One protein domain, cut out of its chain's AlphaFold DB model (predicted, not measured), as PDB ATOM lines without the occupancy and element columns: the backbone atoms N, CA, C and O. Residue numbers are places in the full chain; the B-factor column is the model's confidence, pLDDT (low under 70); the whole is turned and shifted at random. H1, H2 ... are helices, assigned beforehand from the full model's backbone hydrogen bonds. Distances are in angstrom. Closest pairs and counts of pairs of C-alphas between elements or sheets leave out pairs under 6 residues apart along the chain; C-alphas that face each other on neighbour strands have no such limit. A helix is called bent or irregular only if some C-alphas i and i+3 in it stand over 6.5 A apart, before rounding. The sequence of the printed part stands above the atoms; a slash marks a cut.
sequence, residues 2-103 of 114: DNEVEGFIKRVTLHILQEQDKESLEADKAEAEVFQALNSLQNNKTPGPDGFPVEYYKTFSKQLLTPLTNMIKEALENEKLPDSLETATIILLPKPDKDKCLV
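Overview. This is residues 2 to 103 of the 114 residues of an uncharacterized protein of Poecilia reticulata (UniProt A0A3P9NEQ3). A small body of three helices, H3 packed steeply on the longest helix H5 with H4 just before H5, has two arms that lead away from it in different directions. One arm, residues 2 to 25, sticks out with H1 at its far end; the other follows the short H6 along residues 87 to 99 to H7 at its end, and residues 96 to 101, of which 100 and 101 belong to H7, stick out. The 102 printed residues hold seven named helices, H1 to H7 in that order, and no named strand, so the class is all helix. The whole is extended, with a radius of gyration of the C-alphas of 19.8 A, and its outline is flat, spanning 54 by 51 by 24 A.

Along the chain. Find C-alpha 2 at (-76.696, 21.752, 17.326); from there H1 runs through residues 2 to 11, 14.5 A from first to last C-alpha. H2 follows at residues 19 to 26, 10.4 A long, and H3 at residues 31 to 40, 14.1 A long. Look next for H4 at residues 54 to 59. H5, residues 61 to 77, begins at C-alpha 61 at (-92.248, 33.541, -25.149) and is 23.2 A long. H5 is irregular: C-alphas 63 and 66 are 7.2 A apart, where about 5 A is found in a regular helix. H6 is residues 83 to 86, and H7, residues 100 to 103, ends at C-alpha 103 at (-77.356, 0.133, -9.871).

Arrangement. Going along the printed part, you find H1 and H2 first; each touches no helix. H3 touches H5, the closest C-alphas being those of Glu 31 and Thr 69, 6.0 A apart. These two run opposite ways at a steep tilt of 69 degrees, only just short of about perpendicular; the line of H5 is a rough one. H3 and H4 only just touch, with 3 pairs of C-alphas within 8 A, the closest being Asn 39 and Lys 58 at 6.2 A. H4 and H5 are close but not clearly touching, with C-alphas Tyr 57 and Leu 64 at 7.3 A. H6 and H7 touch no helix. In H2, H3 and H4 every O i to N i+4 pair is within hydrogen-bond range, against 5 of 6 in H1 and 11 of 13 in H5; H6 and H7 are too short for such a pair.

Size, cuts and confidence. The two C-alphas farthest apart, those of Gln 20 and Cys 101, are 55.0 A apart. The printed part has no cut. The long links are H3 to H4 and H6 to H7, 13 residues each. The mean pLDDT of the printed part is 89.7; look for values under 70 at residue 2 and residues 100 to 103.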
ATOM      1  N   ASP A   2     -76.316  20.353  17.601       67.25
ATOM      2  CA  ASP A   2     -76.696  21.752  17.326       67.25
ATOM      3  C   ASP A   2     -75.581  22.775  17.617       67.25
ATOM      4  O   ASP A   2     -75.406  23.741  16.882       67.25
ATOM      5  N   ASN A   3     -74.746  22.517  18.631       77.44
ATOM      6  CA  ASN A   3     -73.676  23.434  19.059       77.44
ATOM      7  C   ASN A   3     -72.556  23.606  18.005       77.44
ATOM      8  O   ASN A   3     -71.911  24.649  17.919       77.44
ATOM      9  N   GLU A   4     -72.330  22.592  17.167       86.06
ATOM     10  CA  GLU A   4     -71.291  22.628  16.133       86.06
ATOM     11  C   GLU A   4     -71.758  23.385  14.880       86.06
ATOM     12  O   GLU A   4     -71.004  24.184  14.321       86.06
ATOM     13  N   VAL A   5     -73.030  23.209  14.501       87.81
ATOM     14  CA  VAL A   5     -73.672  23.958  13.411       87.81
ATOM     15  C   VAL A   5     -73.774  25.437  13.775       87.81
ATOM     16  O   VAL A   5     -73.385  26.293  12.983       87.81
ATOM     17  N   GLU A   6     -74.209  25.760  14.992       85.31
ATOM     18  CA  GLU A   6     -74.320  27.152  15.434       85.31
ATOM     19  C   GLU A   6     -72.943  27.829  15.559       85.31
ATOM     20  O   GLU A   6     -72.763  28.982  15.156       85.31
ATOM     21  N   GLY A   7     -71.935  27.092  16.037       90.12
ATOM     22  CA  GLY A   7     -70.547  27.552  16.067       90.12
ATOM     23  C   GLY A   7     -69.934  27.739  14.673       90.12
ATOM     24  O   GLY A   7     -69.048  28.576  14.493       90.12
ATOM     25  N   PHE A   8     -70.379  26.985  13.667       88.56
ATOM     26  CA  PHE A   8     -70.013  27.217  12.270       88.56
ATOM     27  C   PHE A   8     -70.688  28.477  11.717       88.56
ATOM     28  O   PHE A   8     -69.983  29.359  11.234       88.56
ATOM     29  N   ILE A   9     -72.011  28.612  11.869       87.19
ATOM     30  CA  ILE A   9     -72.788  29.767  11.379       87.19
ATOM     31  C   ILE A   9     -72.214  31.081  11.930       87.19
ATOM     32  O   ILE A   9     -72.004  32.020  11.172       87.19
ATOM     33  N   LYS A  10     -71.869  31.135  13.226       83.88
ATOM     34  CA  LYS A  10     -71.282  32.332  13.864       83.88
ATOM     35  C   LYS A  10     -69.883  32.697  13.355       83.88
ATOM     36  O   LYS A  10     -69.476  33.846  13.485       83.88
ATOM     37  N   ARG A  11     -69.130  31.731  12.816       88.12
ATOM     38  CA  ARG A  11     -67.801  31.960  12.220       88.12
ATOM     39  C   ARG A  11     -67.880  32.396  10.760       88.12
ATOM     40  O   ARG A  11     -66.912  32.953  10.252       88.12
ATOM     41  N   VAL A  12     -68.999  32.139  10.089       89.75
ATOM     42  CA  VAL A  12     -69.220  32.575   8.713       89.75
ATOM     43  C   VAL A  12     -69.698  34.023   8.729       89.75
ATOM     44  O   VAL A  12     -70.723  34.354   9.318       89.75
ATOM     45  N   THR A  13     -68.970  34.902   8.046       81.88
ATOM     46  CA  THR A  13     -69.439  36.265   7.788       81.88
ATOM     47  C   THR A  13     -70.486  36.224   6.679       81.88
ATOM     48  O   THR A  13     -70.155  36.177   5.493       81.88
ATOM     49  N   LEU A  14     -71.760  36.215   7.063       80.88
ATOM     50  CA  LEU A  14     -72.861  36.386   6.121       80.88
ATOM     51  C   LEU A  14     -72.989  37.872   5.785       80.88
ATOM     52  O   LEU A  14     -73.103  38.710   6.679       80.88
ATOM     53  N   HIS A  15     -72.937  38.203   4.495       81.56
ATOM     54  CA  HIS A  15     -73.175  39.571   4.048       81.56
ATOM     55  C   HIS A  15     -74.649  39.902   4.278       81.56
ATOM     56  O   HIS A  15     -75.532  39.194   3.795       81.56
ATOM     57  N   ILE A  16     -74.900  40.962   5.041       85.62
ATOM     58  CA  ILE A  16     -76.247  41.486   5.251       85.62
ATOM     59  C   ILE A  16     -76.575  42.358   4.039       85.62
ATOM     60  O   ILE A  16     -75.804  43.259   3.698       85.62
ATOM     61  N   LEU A  17     -77.696  42.063   3.380       89.19
ATOM     62  CA  LEU A  17     -78.184  42.859   2.258       89.19
ATOM     63  C   LEU A  17     -78.412  44.303   2.708       89.19
ATOM     64  O   LEU A  17     -78.918  44.544   3.805       89.19
ATOM     65  N   GLN A  18     -78.015  45.260   1.871       93.94
ATOM     66  CA  GLN A  18     -78.361  46.658   2.109       93.94
ATOM     67  C   GLN A  18     -79.857  46.852   1.836       93.94
ATOM     68  O   GLN A  18     -80.425  46.146   1.001       93.94
ATOM     69  N   GLU A  19     -80.494  47.826   2.492       91.50
ATOM     70  CA  GLU A  19     -81.938  48.066   2.318       91.50
ATOM     71  C   GLU A  19     -82.295  48.319   0.844       91.50
ATOM     72  O   GLU A  19     -83.249  47.748   0.335       91.50
ATOM     73  N   GLN A  20     -81.447  49.055   0.118       92.19
ATOM     74  CA  GLN A  20     -81.608  49.293  -1.322       92.19
ATOM     75  C   GLN A  20     -81.641  47.995  -2.154       92.19
ATOM     76  O   GLN A  20     -82.377  47.899  -3.135       92.19
ATOM     77  N   ASP A  21     -80.841  46.992  -1.776       91.25
ATOM     78  CA  ASP A  21     -80.752  45.729  -2.511       91.25
ATOM     79  C   ASP A  21     -82.001  44.899  -2.230       91.25
ATOM     80  O   ASP A  21     -82.558  44.277  -3.130       91.25
ATOM     81  N   LYS A  22     -82.470  44.931  -0.979       90.00
ATOM     82  CA  LYS A  22     -83.712  44.286  -0.567       90.00
ATOM     83  C   LYS A  22     -84.914  44.893  -1.292       90.00
ATOM     84  O   LYS A  22     -85.660  44.150  -1.921       90.00
ATOM     85  N   GLU A  23     -85.049  46.217  -1.292       90.81
ATOM     86  CA  GLU A  23     -86.108  46.924  -2.024       90.81
ATOM     87  C   GLU A  23     -86.076  46.588  -3.521       90.81
ATOM     88  O   GLU A  23     -87.113  46.314  -4.123       90.81
ATOM     89  N   SER A  24     -84.885  46.534  -4.129       90.06
ATOM     90  CA  SER A  24     -84.740  46.143  -5.535       90.06
ATOM     91  C   SER A  24     -85.156  44.693  -5.801       90.06
ATOM     92  O   SER A  24     -85.668  44.402  -6.883       90.06
ATOM     93  N   LEU A  25     -84.909  43.774  -4.865       88.25
ATOM     94  CA  LEU A  25     -85.288  42.364  -4.985       88.25
ATOM     95  C   LEU A  25     -86.780  42.141  -4.723       88.25
ATOM     96  O   LEU A  25     -87.368  41.251  -5.337       88.25
ATOM     97  N   GLU A  26     -87.391  42.938  -3.851       85.38
ATOM     98  CA  GLU A  26     -88.820  42.877  -3.509       85.38
ATOM     99  C   GLU A  26     -89.700  43.668  -4.486       85.38
ATOM    100  O   GLU A  26     -90.915  43.488  -4.501       85.38
ATOM    101  N   ALA A  27     -89.104  44.496  -5.348       85.50
ATOM    102  CA  ALA A  27     -89.823  45.223  -6.382       85.50
ATOM    103  C   ALA A  27     -90.630  44.293  -7.308       85.50
ATOM    104  O   ALA A  27     -90.246  43.145  -7.585       85.50
ATOM    105  N   ASP A  28     -91.735  44.833  -7.831       80.50
ATOM    106  CA  ASP A  28     -92.631  44.135  -8.748       80.50
ATOM    107  C   ASP A  28     -91.862  43.516  -9.915       80.50
ATOM    108  O   ASP A  28     -91.194  44.202 -10.694       80.50
ATOM    109  N   LYS A  29     -92.007  42.198 -10.071       80.00
ATOM    110  CA  LYS A  29     -91.388  41.468 -11.176       80.00
ATOM    111  C   LYS A  29     -92.012  41.920 -12.489       80.00
ATOM    112  O   LYS A  29     -93.203  41.712 -12.747       80.00
ATOM    113  N   ALA A  30     -91.196  42.563 -13.315       86.12
ATOM    114  CA  ALA A  30     -91.608  43.044 -14.621       86.12
ATOM    115  C   ALA A  30     -91.588  41.899 -15.640       86.12
ATOM    116  O   ALA A  30     -90.712  41.035 -15.615       86.12
ATOM    117  N   GLU A  31     -92.489  41.945 -16.621       93.25
ATOM    118  CA  GLU A  31     -92.438  41.033 -17.771       93.25
ATOM    119  C   GLU A  31     -91.069  41.075 -18.475       93.25
ATOM    120  O   GLU A  31     -90.589  40.059 -18.966       93.25
ATOM    121  N   ALA A  32     -90.386  42.224 -18.472       92.56
ATOM    122  CA  ALA A  32     -89.038  42.350 -19.022       92.56
ATOM    123  C   ALA A  32     -88.019  41.426 -18.331       92.56
ATOM    124  O   ALA A  32     -87.185  40.825 -19.008       92.56
ATOM    125  N   GLU A  33     -88.100  41.282 -17.008       93.62
ATOM    126  CA  GLU A  33     -87.220  40.402 -16.234       93.62
ATOM    127  C   GLU A  33     -87.515  38.933 -16.548       93.62
ATOM    128  O   GLU A  33     -86.603  38.169 -16.865       93.62
ATOM    129  N   VAL A  34     -88.798  38.556 -16.572       94.62
ATOM    130  CA  VAL A  34     -89.228  37.195 -16.933       94.62
ATOM    131  C   VAL A  34     -88.806  36.852 -18.362       94.62
ATOM    132  O   VAL A  34     -88.310  35.757 -18.621       94.62
ATOM    133  N   PHE A  35     -88.919  37.800 -19.292       95.62
ATOM    134  CA  PHE A  35     -88.473  37.627 -20.671       95.62
ATOM    135  C   PHE A  35     -86.955  37.433 -20.762       95.62
ATOM    136  O   PHE A  35     -86.485  36.566 -21.505       95.62
ATOM    137  N   GLN A  36     -86.170  38.214 -20.017       94.94
ATOM    138  CA  GLN A  36     -84.715  38.056 -19.969       94.94
ATOM    139  C   GLN A  36     -84.316  36.703 -19.369       94.94
ATOM    140  O   GLN A  36     -83.483  36.004 -19.949       94.94
ATOM    141  N   ALA A  37     -84.947  36.302 -18.264       94.62
ATOM    142  CA  ALA A  37     -84.726  35.008 -17.625       94.62
ATOM    143  C   ALA A  37     -85.063  33.842 -18.565       94.62
ATOM    144  O   ALA A  37     -84.267  32.924 -18.739       94.62
ATOM    145  N   LEU A  38     -86.203  33.905 -19.249       95.12
ATOM    146  CA  LEU A  38     -86.623  32.878 -20.199       95.12
ATOM    147  C   LEU A  38     -85.641  32.749 -21.377       95.12
ATOM    148  O   LEU A  38     -85.316  31.640 -21.810       95.12
ATOM    149  N   ASN A  39     -85.111  33.865 -21.880       94.25
ATOM    150  CA  ASN A  39     -84.131  33.840 -22.968       94.25
ATOM    151  C   ASN A  39     -82.735  33.381 -22.527       94.25
ATOM    152  O   ASN A  39     -82.006  32.818 -23.351       94.25
ATOM    153  N   SER A  40     -82.369  33.569 -21.257       96.38
ATOM    154  CA  SER A  40     -81.075  33.138 -20.713       96.38
ATOM    155  C   SER A  40     -80.993  31.629 -20.445       96.38
ATOM    156  O   SER A  40     -79.889  31.096 -20.305       96.38
ATOM    157  N   LEU A  41     -82.131  30.921 -20.440       95.81
ATOM    158  CA  LEU A  41     -82.176  29.464 -20.296       95.81
ATOM    159  C   LEU A  41     -81.287  28.769 -21.336       95.81
ATOM    160  O   LEU A  41     -81.235  29.153 -22.503       95.81
ATOM    161  N   GLN A  42     -80.588  27.711 -20.936       97.06
ATOM    162  CA  GLN A  42     -79.740  26.950 -21.854       97.06
ATOM    163  C   GLN A  42     -80.577  25.979 -22.694       97.06
ATOM    164  O   GLN A  42     -81.449  25.292 -22.173       97.06
ATOM    165  N   ASN A  43     -80.267  25.893 -23.985       95.94
ATOM    166  CA  ASN A  43     -80.903  24.964 -24.919       95.94
ATOM    167  C   ASN A  43     -80.433  23.513 -24.700       95.94
ATOM    168  O   ASN A  43     -79.407  23.272 -24.051       95.94
ATOM    169  N   ASN A  44     -81.147  22.554 -25.298       94.75
ATOM    170  CA  ASN A  44     -80.847  21.115 -25.271       94.75
ATOM    171  C   ASN A  44     -80.784  20.510 -23.858       94.75
ATOM    172  O   ASN A  44     -80.021  19.578 -23.593       94.75
ATOM    173  N   LYS A  45     -81.567  21.060 -22.929       93.00
ATOM    174  CA  LYS A  45     -81.797  20.438 -21.624       93.00
ATOM    175  C   LYS A  45     -82.927  19.427 -21.740       93.00
ATOM    176  O   LYS A  45     -83.843  19.602 -22.540       93.00
ATOM    177  N   THR A  46     -82.847  18.370 -20.940       92.06
ATOM    178  CA  THR A  46     -83.942  17.410 -20.807       92.06
ATOM    179  C   THR A  46     -85.196  18.155 -20.342       92.06
ATOM    180  O   THR A  46     -85.084  18.946 -19.400       92.06
ATOM    181  N   PRO A  47     -86.358  17.950 -20.989       92.62
ATOM    182  CA  PRO A  47     -87.604  18.570 -20.558       92.62
ATOM    183  C   PRO A  47     -87.987  18.109 -19.149       92.62
ATOM    184  O   PRO A  47     -87.534  17.062 -18.675       92.62
ATOM    185  N   GLY A  48     -88.825  18.905 -18.491       89.75
ATOM    186  CA  GLY A  48     -89.404  18.531 -17.211       89.75
ATOM    187  C   GLY A  48     -90.454  17.421 -17.353       89.75
ATOM    188  O   GLY A  48     -90.644  16.852 -18.432       89.75
ATOM    189  N   PRO A  49     -91.181  17.120 -16.264       89.69
ATOM    190  CA  PRO A  49     -92.307  16.182 -16.285       89.69
ATOM    191  C   PRO A  49     -93.438  16.579 -17.255       89.69
ATOM    192  O   PRO A  49     -94.262  15.744 -17.618       89.69
ATOM    193  N   ASP A  50     -93.469  17.843 -17.677       90.88
ATOM    194  CA  ASP A  50     -94.392  18.419 -18.659       90.88
ATOM    195  C   ASP A  50     -94.087  18.021 -20.116       90.88
ATOM    196  O   ASP A  50     -94.952  18.132 -20.985       90.88
ATOM    197  N   GLY A  51     -92.865  17.563 -20.397       92.88
ATOM    198  CA  GLY A  51     -92.407  17.177 -21.727       92.88
ATOM    199  C   GLY A  51     -92.046  18.339 -22.661       92.88
ATOM    200  O   GLY A  51     -91.640  18.077 -23.796       92.88
ATOM    201  N   PHE A  52     -92.135  19.601 -22.224       94.19
ATOM    202  CA  PHE A  52     -91.804  20.752 -23.069       94.19
ATOM    203  C   PHE A  52     -90.326  21.143 -22.928       94.19
ATOM    204  O   PHE A  52     -89.843  21.386 -21.821       94.19
ATOM    205  N   PRO A  53     -89.567  21.226 -24.034       96.19
ATOM    206  CA  PRO A  53     -88.170  21.638 -23.980       96.19
ATOM    207  C   PRO A  53     -88.044  23.166 -23.842       96.19
ATOM    208  O   PRO A  53     -88.973  23.915 -24.142       96.19
ATOM    209  N   VAL A  54     -86.867  23.661 -23.456       96.75
ATOM    210  CA  VAL A  54     -86.592  25.109 -23.305       96.75
ATOM    211  C   VAL A  54     -86.906  25.897 -24.586       96.75
ATOM    212  O   VAL A  54     -87.393  27.027 -24.541       96.75
ATOM    213  N   GLU A  55     -86.667  25.298 -25.746       97.31
ATOM    214  CA  GLU A  55     -86.923  25.873 -27.063       97.31
ATOM    215  C   GLU A  55     -88.408  26.172 -27.290       97.31
ATOM    216  O   GLU A  55     -88.732  27.159 -27.952       97.31
ATOM    217  N   TYR A  56     -89.310  25.373 -26.709       96.94
ATOM    218  CA  TYR A  56     -90.750  25.634 -26.736       96.94
ATOM    219  C   TYR A  56     -91.054  26.955 -26.025       96.94
ATOM    220  O   TYR A  56     -91.635  27.867 -26.615       96.94
ATOM    221  N   TYR A  57     -90.559  27.102 -24.794       95.94
ATOM    222  CA  TYR A  57     -90.752  28.301 -23.982       95.94
ATOM    223  C   TYR A  57     -90.191  29.557 -24.656       95.94
ATOM    224  O   TYR A  57     -90.859  30.588 -24.695       95.94
ATOM    225  N   LYS A  58     -89.003  29.463 -25.266       96.44
ATOM    226  CA  LYS A  58     -88.402  30.558 -26.050       96.44
ATOM    227  C   LYS A  58     -89.228  30.930 -27.276       96.44
ATOM    228  O   LYS A  58     -89.495  32.114 -27.498       96.44
ATOM    229  N   THR A  59     -89.664  29.932 -28.043       96.38
ATOM    230  CA  THR A  59     -90.439  30.132 -29.277       96.38
ATOM    231  C   THR A  59     -91.772  30.821 -28.995       96.38
ATOM    232  O   THR A  59     -92.137  31.772 -29.686       96.38
ATOM    233  N   PHE A  60     -92.469  30.398 -27.941       96.06
ATOM    234  CA  PHE A  60     -93.777  30.933 -27.556       96.06
ATOM    235  C   PHE A  60     -93.699  32.005 -26.461       96.06
ATOM    236  O   PHE A  60     -94.718  32.374 -25.881       96.06
ATOM    237  N   SER A  61     -92.511  32.563 -26.215       94.62
ATOM    238  CA  SER A  61     -92.248  33.541 -25.149       94.62
ATOM    239  C   SER A  61     -93.257  34.686 -25.116       94.62
ATOM    240  O   SER A  61     -93.780  35.000 -24.059       94.62
ATOM    241  N   LYS A  62     -93.620  35.254 -26.272       93.31
ATOM    242  CA  LYS A  62     -94.609  36.346 -26.362       93.31
ATOM    243  C   LYS A  62     -96.006  35.969 -25.864       93.31
ATOM    244  O   LYS A  62     -96.735  36.835 -25.406       93.31
ATOM    245  N   GLN A  63     -96.394  34.706 -26.010       96.00
ATOM    246  CA  GLN A  63     -97.711  34.202 -25.606       96.00
ATOM    247  C   GLN A  63     -97.695  33.739 -24.147       96.00
ATOM    248  O   GLN A  63     -98.714  33.804 -23.467       96.00
ATOM    249  N   LEU A  64     -96.533  33.283 -23.675       95.81
ATOM    250  CA  LEU A  64     -96.341  32.756 -22.328       95.81
ATOM    251  C   LEU A  64     -95.904  33.820 -21.317       95.81
ATOM    252  O   LEU A  64     -95.958  33.558 -20.122       95.81
ATOM    253  N   LEU A  65     -95.490  35.008 -21.764       96.00
ATOM    254  CA  LEU A  65     -94.893  36.009 -20.886       96.00
ATOM    255  C   LEU A  65     -95.837  36.421 -19.756       96.00
ATOM    256  O   LEU A  65     -95.521  36.217 -18.590       96.00
ATOM    257  N   THR A  66     -97.025  36.906 -20.111       96.38
ATOM    258  CA  THR A  66     -98.037  37.333 -19.144       96.38
ATOM    259  C   THR A  66     -98.470  36.213 -18.188       96.38
ATOM    260  O   THR A  66     -98.428  36.445 -16.980       96.38
ATOM    261  N   PRO A  67     -98.849  34.995 -18.636       95.94
ATOM    262  CA  PRO A  67     -99.227  33.941 -17.693       95.94
ATOM    263  C   PRO A  67     -98.066  33.499 -16.789       95.94
ATOM    264  O   PRO A  67     -98.299  33.262 -15.608       95.94
ATOM    265  N   LEU A  68     -96.823  33.449 -17.287       95.25
ATOM    266  CA  LEU A  68     -95.653  33.134 -16.456       95.25
ATOM    267  C   LEU A  68     -95.384  34.225 -15.416       95.25
ATOM    268  O   LEU A  68     -95.124  33.914 -14.257       95.25
ATOM    269  N   THR A  69     -95.471  35.499 -15.802       96.00
ATOM    270  CA  THR A  69     -95.300  36.621 -14.874       96.00
ATOM    271  C   THR A  69     -96.381  36.622 -13.796       96.00
ATOM    272  O   THR A  69     -96.052  36.781 -12.624       96.00
ATOM    273  N   ASN A  70     -97.643  36.388 -14.160       95.94
ATOM    274  CA  ASN A  70     -98.738  36.310 -13.191       95.94
ATOM    275  C   ASN A  70     -98.550  35.143 -12.217       95.94
ATOM    276  O   ASN A  70     -98.683  35.338 -11.015       95.94
ATOM    277  N   MET A  71     -98.160  33.970 -12.720       95.88
ATOM    278  CA  MET A  71     -97.856  32.803 -11.889       95.88
ATOM    279  C   MET A  71     -96.721  33.088 -10.891       95.88
ATOM    280  O   MET A  71     -96.819  32.707  -9.729       95.88
ATOM    281  N   ILE A  72     -95.646  33.763 -11.318       94.50
ATOM    282  CA  ILE A  72     -94.529  34.132 -10.430       94.50
ATOM    283  C   ILE A  72     -94.992  35.116  -9.352       94.50
ATOM    284  O   ILE A  72     -94.633  34.949  -8.189       94.50
ATOM    285  N   LYS A  73     -95.790  36.125  -9.719       94.31
ATOM    286  CA  LYS A  73     -96.338  37.093  -8.759       94.31
ATOM    287  C   LYS A  73     -97.228  36.413  -7.726       94.31
ATOM    288  O   LYS A  73     -96.993  36.580  -6.537       94.31
ATOM    289  N   GLU A  74     -98.159  35.578  -8.176       95.12
ATOM    290  CA  GLU A  74     -99.036  34.805  -7.293       95.12
ATOM    291  C   GLU A  74     -98.230  33.914  -6.340       95.12
ATOM    292  O   GLU A  74     -98.553  33.821  -5.156       95.12
ATOM    293  N   ALA A  75     -97.153  33.291  -6.824       95.06
ATOM    294  CA  ALA A  75     -96.308  32.450  -5.988       95.06
ATOM    295  C   ALA A  75     -95.538  33.236  -4.916       95.06
ATOM    296  O   ALA A  75     -95.358  32.738  -3.805       95.06
ATOM    297  N   LEU A  76     -95.090  34.454  -5.237       92.56
ATOM    298  CA  LEU A  76     -94.425  35.346  -4.285       92.56
ATOM    299  C   LEU A  76     -95.412  35.906  -3.254       92.56
ATOM    300  O   LEU A  76     -95.106  35.904  -2.068       92.56
ATOM    301  N   GLU A  77     -96.598  36.333  -3.691       93.69
ATOM    302  CA  GLU A  77     -97.651  36.871  -2.817       93.69
ATOM    303  C   GLU A  77     -98.174  35.832  -1.817       93.69
ATOM    304  O   GLU A  77     -98.446  36.165  -0.665       93.69
ATOM    305  N   ASN A  78     -98.310  34.573  -2.246       95.31
ATOM    306  CA  ASN A  78     -98.821  33.485  -1.409       95.31
ATOM    307  C   ASN A  78     -97.719  32.656  -0.733       95.31
ATOM    308  O   ASN A  78     -98.036  31.670  -0.066       95.31
ATOM    309  N   GLU A  79     -96.445  33.001  -0.946       95.12
ATOM    310  CA  GLU A  79     -95.277  32.241  -0.478       95.12
ATOM    311  C   GLU A  79     -95.336  30.740  -0.838       95.12
ATOM    312  O   GLU A  79     -94.825  29.880  -0.116       95.12
ATOM    313  N   LYS A  80     -95.976  30.400  -1.964       95.81
ATOM    314  CA  LYS A  80     -96.219  29.017  -2.384       95.81
ATOM    315  C   LYS A  80     -96.105  28.871  -3.896       95.81
ATOM    316  O   LYS A  80     -96.757  29.585  -4.651       95.81
ATOM    317  N   LEU A  81     -95.334  27.887  -4.349       95.75
ATOM    318  CA  LEU A  81     -95.270  27.544  -5.765       95.75
ATOM    319  C   LEU A  81     -96.532  26.779  -6.213       95.75
ATOM    320  O   LEU A  81     -97.153  26.067  -5.423       95.75
ATOM    321  N   PRO A  82     -96.912  26.872  -7.499       94.44
ATOM    322  CA  PRO A  82     -97.912  25.983  -8.075       94.44
ATOM    323  C   PRO A  82     -97.507  24.513  -7.905       94.44
ATOM    324  O   PRO A  82     -96.369  24.159  -8.209       94.44
ATOM    325  N   ASP A  83     -98.450  23.639  -7.544       92.88
ATOM    326  CA  ASP A  83     -98.186  22.211  -7.269       92.88
ATOM    327  C   ASP A  83     -97.458  21.496  -8.436       92.88
ATOM    328  O   ASP A  83     -96.638  20.597  -8.241       92.88
ATOM    329  N   SER A  84     -97.713  21.927  -9.678       91.25
ATOM    330  CA  SER A  84     -97.019  21.404 -10.864       91.25
ATOM    331  C   SER A  84     -95.505  21.663 -10.867       91.25
ATOM    332  O   SER A  84     -94.754  20.819 -11.353       91.25
ATOM    333  N   LEU A  85     -95.046  22.784 -10.294       91.81
ATOM    334  CA  LEU A  85     -93.627  23.140 -10.176       91.81
ATOM    335  C   LEU A  85     -92.940  22.441  -8.993       91.81
ATOM    336  O   LEU A  85     -91.713  22.366  -8.961       91.81
ATOM    337  N   GLU A  86     -93.708  21.897  -8.049       91.31
ATOM    338  CA  GLU A  86     -93.192  21.096  -6.931       91.31
ATOM    339  C   GLU A  86     -93.005  19.613  -7.306       91.31
ATOM    340  O   GLU A  86     -92.439  18.827  -6.545       91.31
ATOM    341  N   THR A  87     -93.450  19.214  -8.502       90.94
ATOM    342  CA  THR A  87     -93.344  17.836  -8.990       90.94
ATOM    343  C   THR A  87     -92.002  17.592  -9.686       90.94
ATOM    344  O   THR A  87     -91.627  18.310 -10.611       90.94
ATOM    345  N   ALA A  88     -91.295  16.521  -9.305       89.31
ATOM    346  CA  ALA A  88     -90.018  16.132  -9.909       89.31
ATOM    347  C   ALA A  88     -89.994  14.657 -10.338       89.31
ATOM    348  O   ALA A  88     -90.502  13.777  -9.643       89.31
ATOM    349  N   THR A  89     -89.344  14.369 -11.471       88.00
ATOM    350  CA  THR A  89     -89.062  12.997 -11.921       88.00
ATOM    351  C   THR A  89     -87.629  12.619 -11.569       88.00
ATOM    352  O   THR A  89     -86.676  13.242 -12.035       88.00
ATOM    353  N   ILE A  90     -87.468  11.570 -10.762       88.19
ATOM    354  CA  ILE A  90     -86.155  11.053 -10.364       88.19
ATOM    355  C   ILE A  90     -85.771   9.907 -11.300       88.19
ATOM    356  O   ILE A  90     -86.473   8.902 -11.384       88.19
ATOM    357  N   ILE A  91     -84.637  10.055 -11.989       85.62
ATOM    358  CA  ILE A  91     -84.085   9.045 -12.899       85.62
ATOM    359  C   ILE A  91     -82.658   8.719 -12.457       85.62
ATOM    360  O   ILE A  91     -81.849   9.617 -12.218       85.62
ATOM    361  N   LEU A  92     -82.331   7.429 -12.363       87.75
ATOM    362  CA  LEU A  92     -80.972   6.985 -12.070       87.75
ATOM    363  C   LEU A  92     -80.107   7.093 -13.334       87.75
ATOM    364  O   LEU A  92     -80.390   6.475 -14.355       87.75
ATOM    365  N   LEU A  93     -79.012   7.849 -13.277       86.19
ATOM    366  CA  LEU A  93     -78.033   7.908 -14.364       86.19
ATOM    367  C   LEU A  93     -76.742   7.212 -13.913       86.19
ATOM    368  O   LEU A  93     -76.040   7.742 -13.046       86.19
ATOM    369  N   PRO A  94     -76.416   6.016 -14.446       84.19
ATOM    370  CA  PRO A  94     -75.197   5.320 -14.059       84.19
ATOM    371  C   PRO A  94     -73.977   6.103 -14.556       84.19
ATOM    372  O   PRO A  94     -73.897   6.477 -15.728       84.19
ATOM    373  N   LYS A  95     -73.010   6.338 -13.662       85.81
ATOM    374  CA  LYS A  95     -71.720   6.932 -14.036       85.81
ATOM    375  C   LYS A  95     -70.974   5.990 -14.999       85.81
ATOM    376  O   LYS A  95     -71.084   4.776 -14.831       85.81
ATOM    377  N   PRO A  96     -70.204   6.520 -15.968       82.94
ATOM    378  CA  PRO A  96     -69.541   5.707 -16.992       82.94
ATOM    379  C   PRO A  96     -68.600   4.635 -16.417       82.94
ATOM    380  O   PRO A  96     -68.571   3.529 -16.944       82.94
ATOM    381  N   ASP A  97     -67.928   4.918 -15.295       82.12
ATOM    382  CA  ASP A  97     -66.926   4.030 -14.675       82.12
ATOM    383  C   ASP A  97     -67.484   3.152 -13.537       82.12
ATOM    384  O   ASP A  97     -66.751   2.732 -12.637       82.12
ATOM    385  N   LYS A  98     -68.803   2.933 -13.495       75.25
ATOM    386  CA  LYS A  98     -69.456   2.118 -12.462       75.25
ATOM    387  C   LYS A  98     -70.267   0.992 -13.088       75.25
ATOM    388  O   LYS A  98     -70.948   1.188 -14.094       75.25
ATOM    389  N   ASP A  99     -70.228  -0.174 -12.446       74.56
ATOM    390  CA  ASP A  99     -70.968  -1.353 -12.887       74.56
ATOM    391  C   ASP A  99     -72.471  -1.074 -12.921       74.56
ATOM    392  O   ASP A  99     -73.130  -0.894 -11.893       74.56
ATOM    393  N   LYS A 100     -73.031  -1.066 -14.131       67.06
ATOM    394  CA  LYS A 100     -74.451  -0.774 -14.373       67.06
ATOM    395  C   LYS A 100     -75.373  -1.799 -13.697       67.06
ATOM    396  O   LYS A 100     -76.460  -1.439 -13.258       67.06
ATOM    397  N   CYS A 101     -74.906  -3.041 -13.550       66.94
ATOM    398  CA  CYS A 101     -75.634  -4.138 -12.903       66.94
ATOM    399  C   CYS A 101     -75.711  -4.042 -11.371       66.94
ATOM    400  O   CYS A 101     -76.499  -4.764 -10.772       66.94
ATOM    401  N   LEU A 102     -74.917  -3.183 -10.717       59.34
ATOM    402  CA  LEU A 102     -75.060  -2.922  -9.276       59.34
ATOM    403  C   LEU A 102     -76.107  -1.834  -8.985       59.34
ATOM    404  O   LEU A 102     -76.601  -1.737  -7.867       59.34
ATOM    405  N   VAL A 103     -76.426  -1.006  -9.985       58.78
ATOM    406  CA  VAL A 103     -77.356   0.133  -9.871       58.78
ATOM    407  C   VAL A 103     -78.764  -0.251 -10.325       58.78
ATOM    408  O   VAL A 103     -79.750   0.248  -9.790       58.78
TER     409      VAL A 103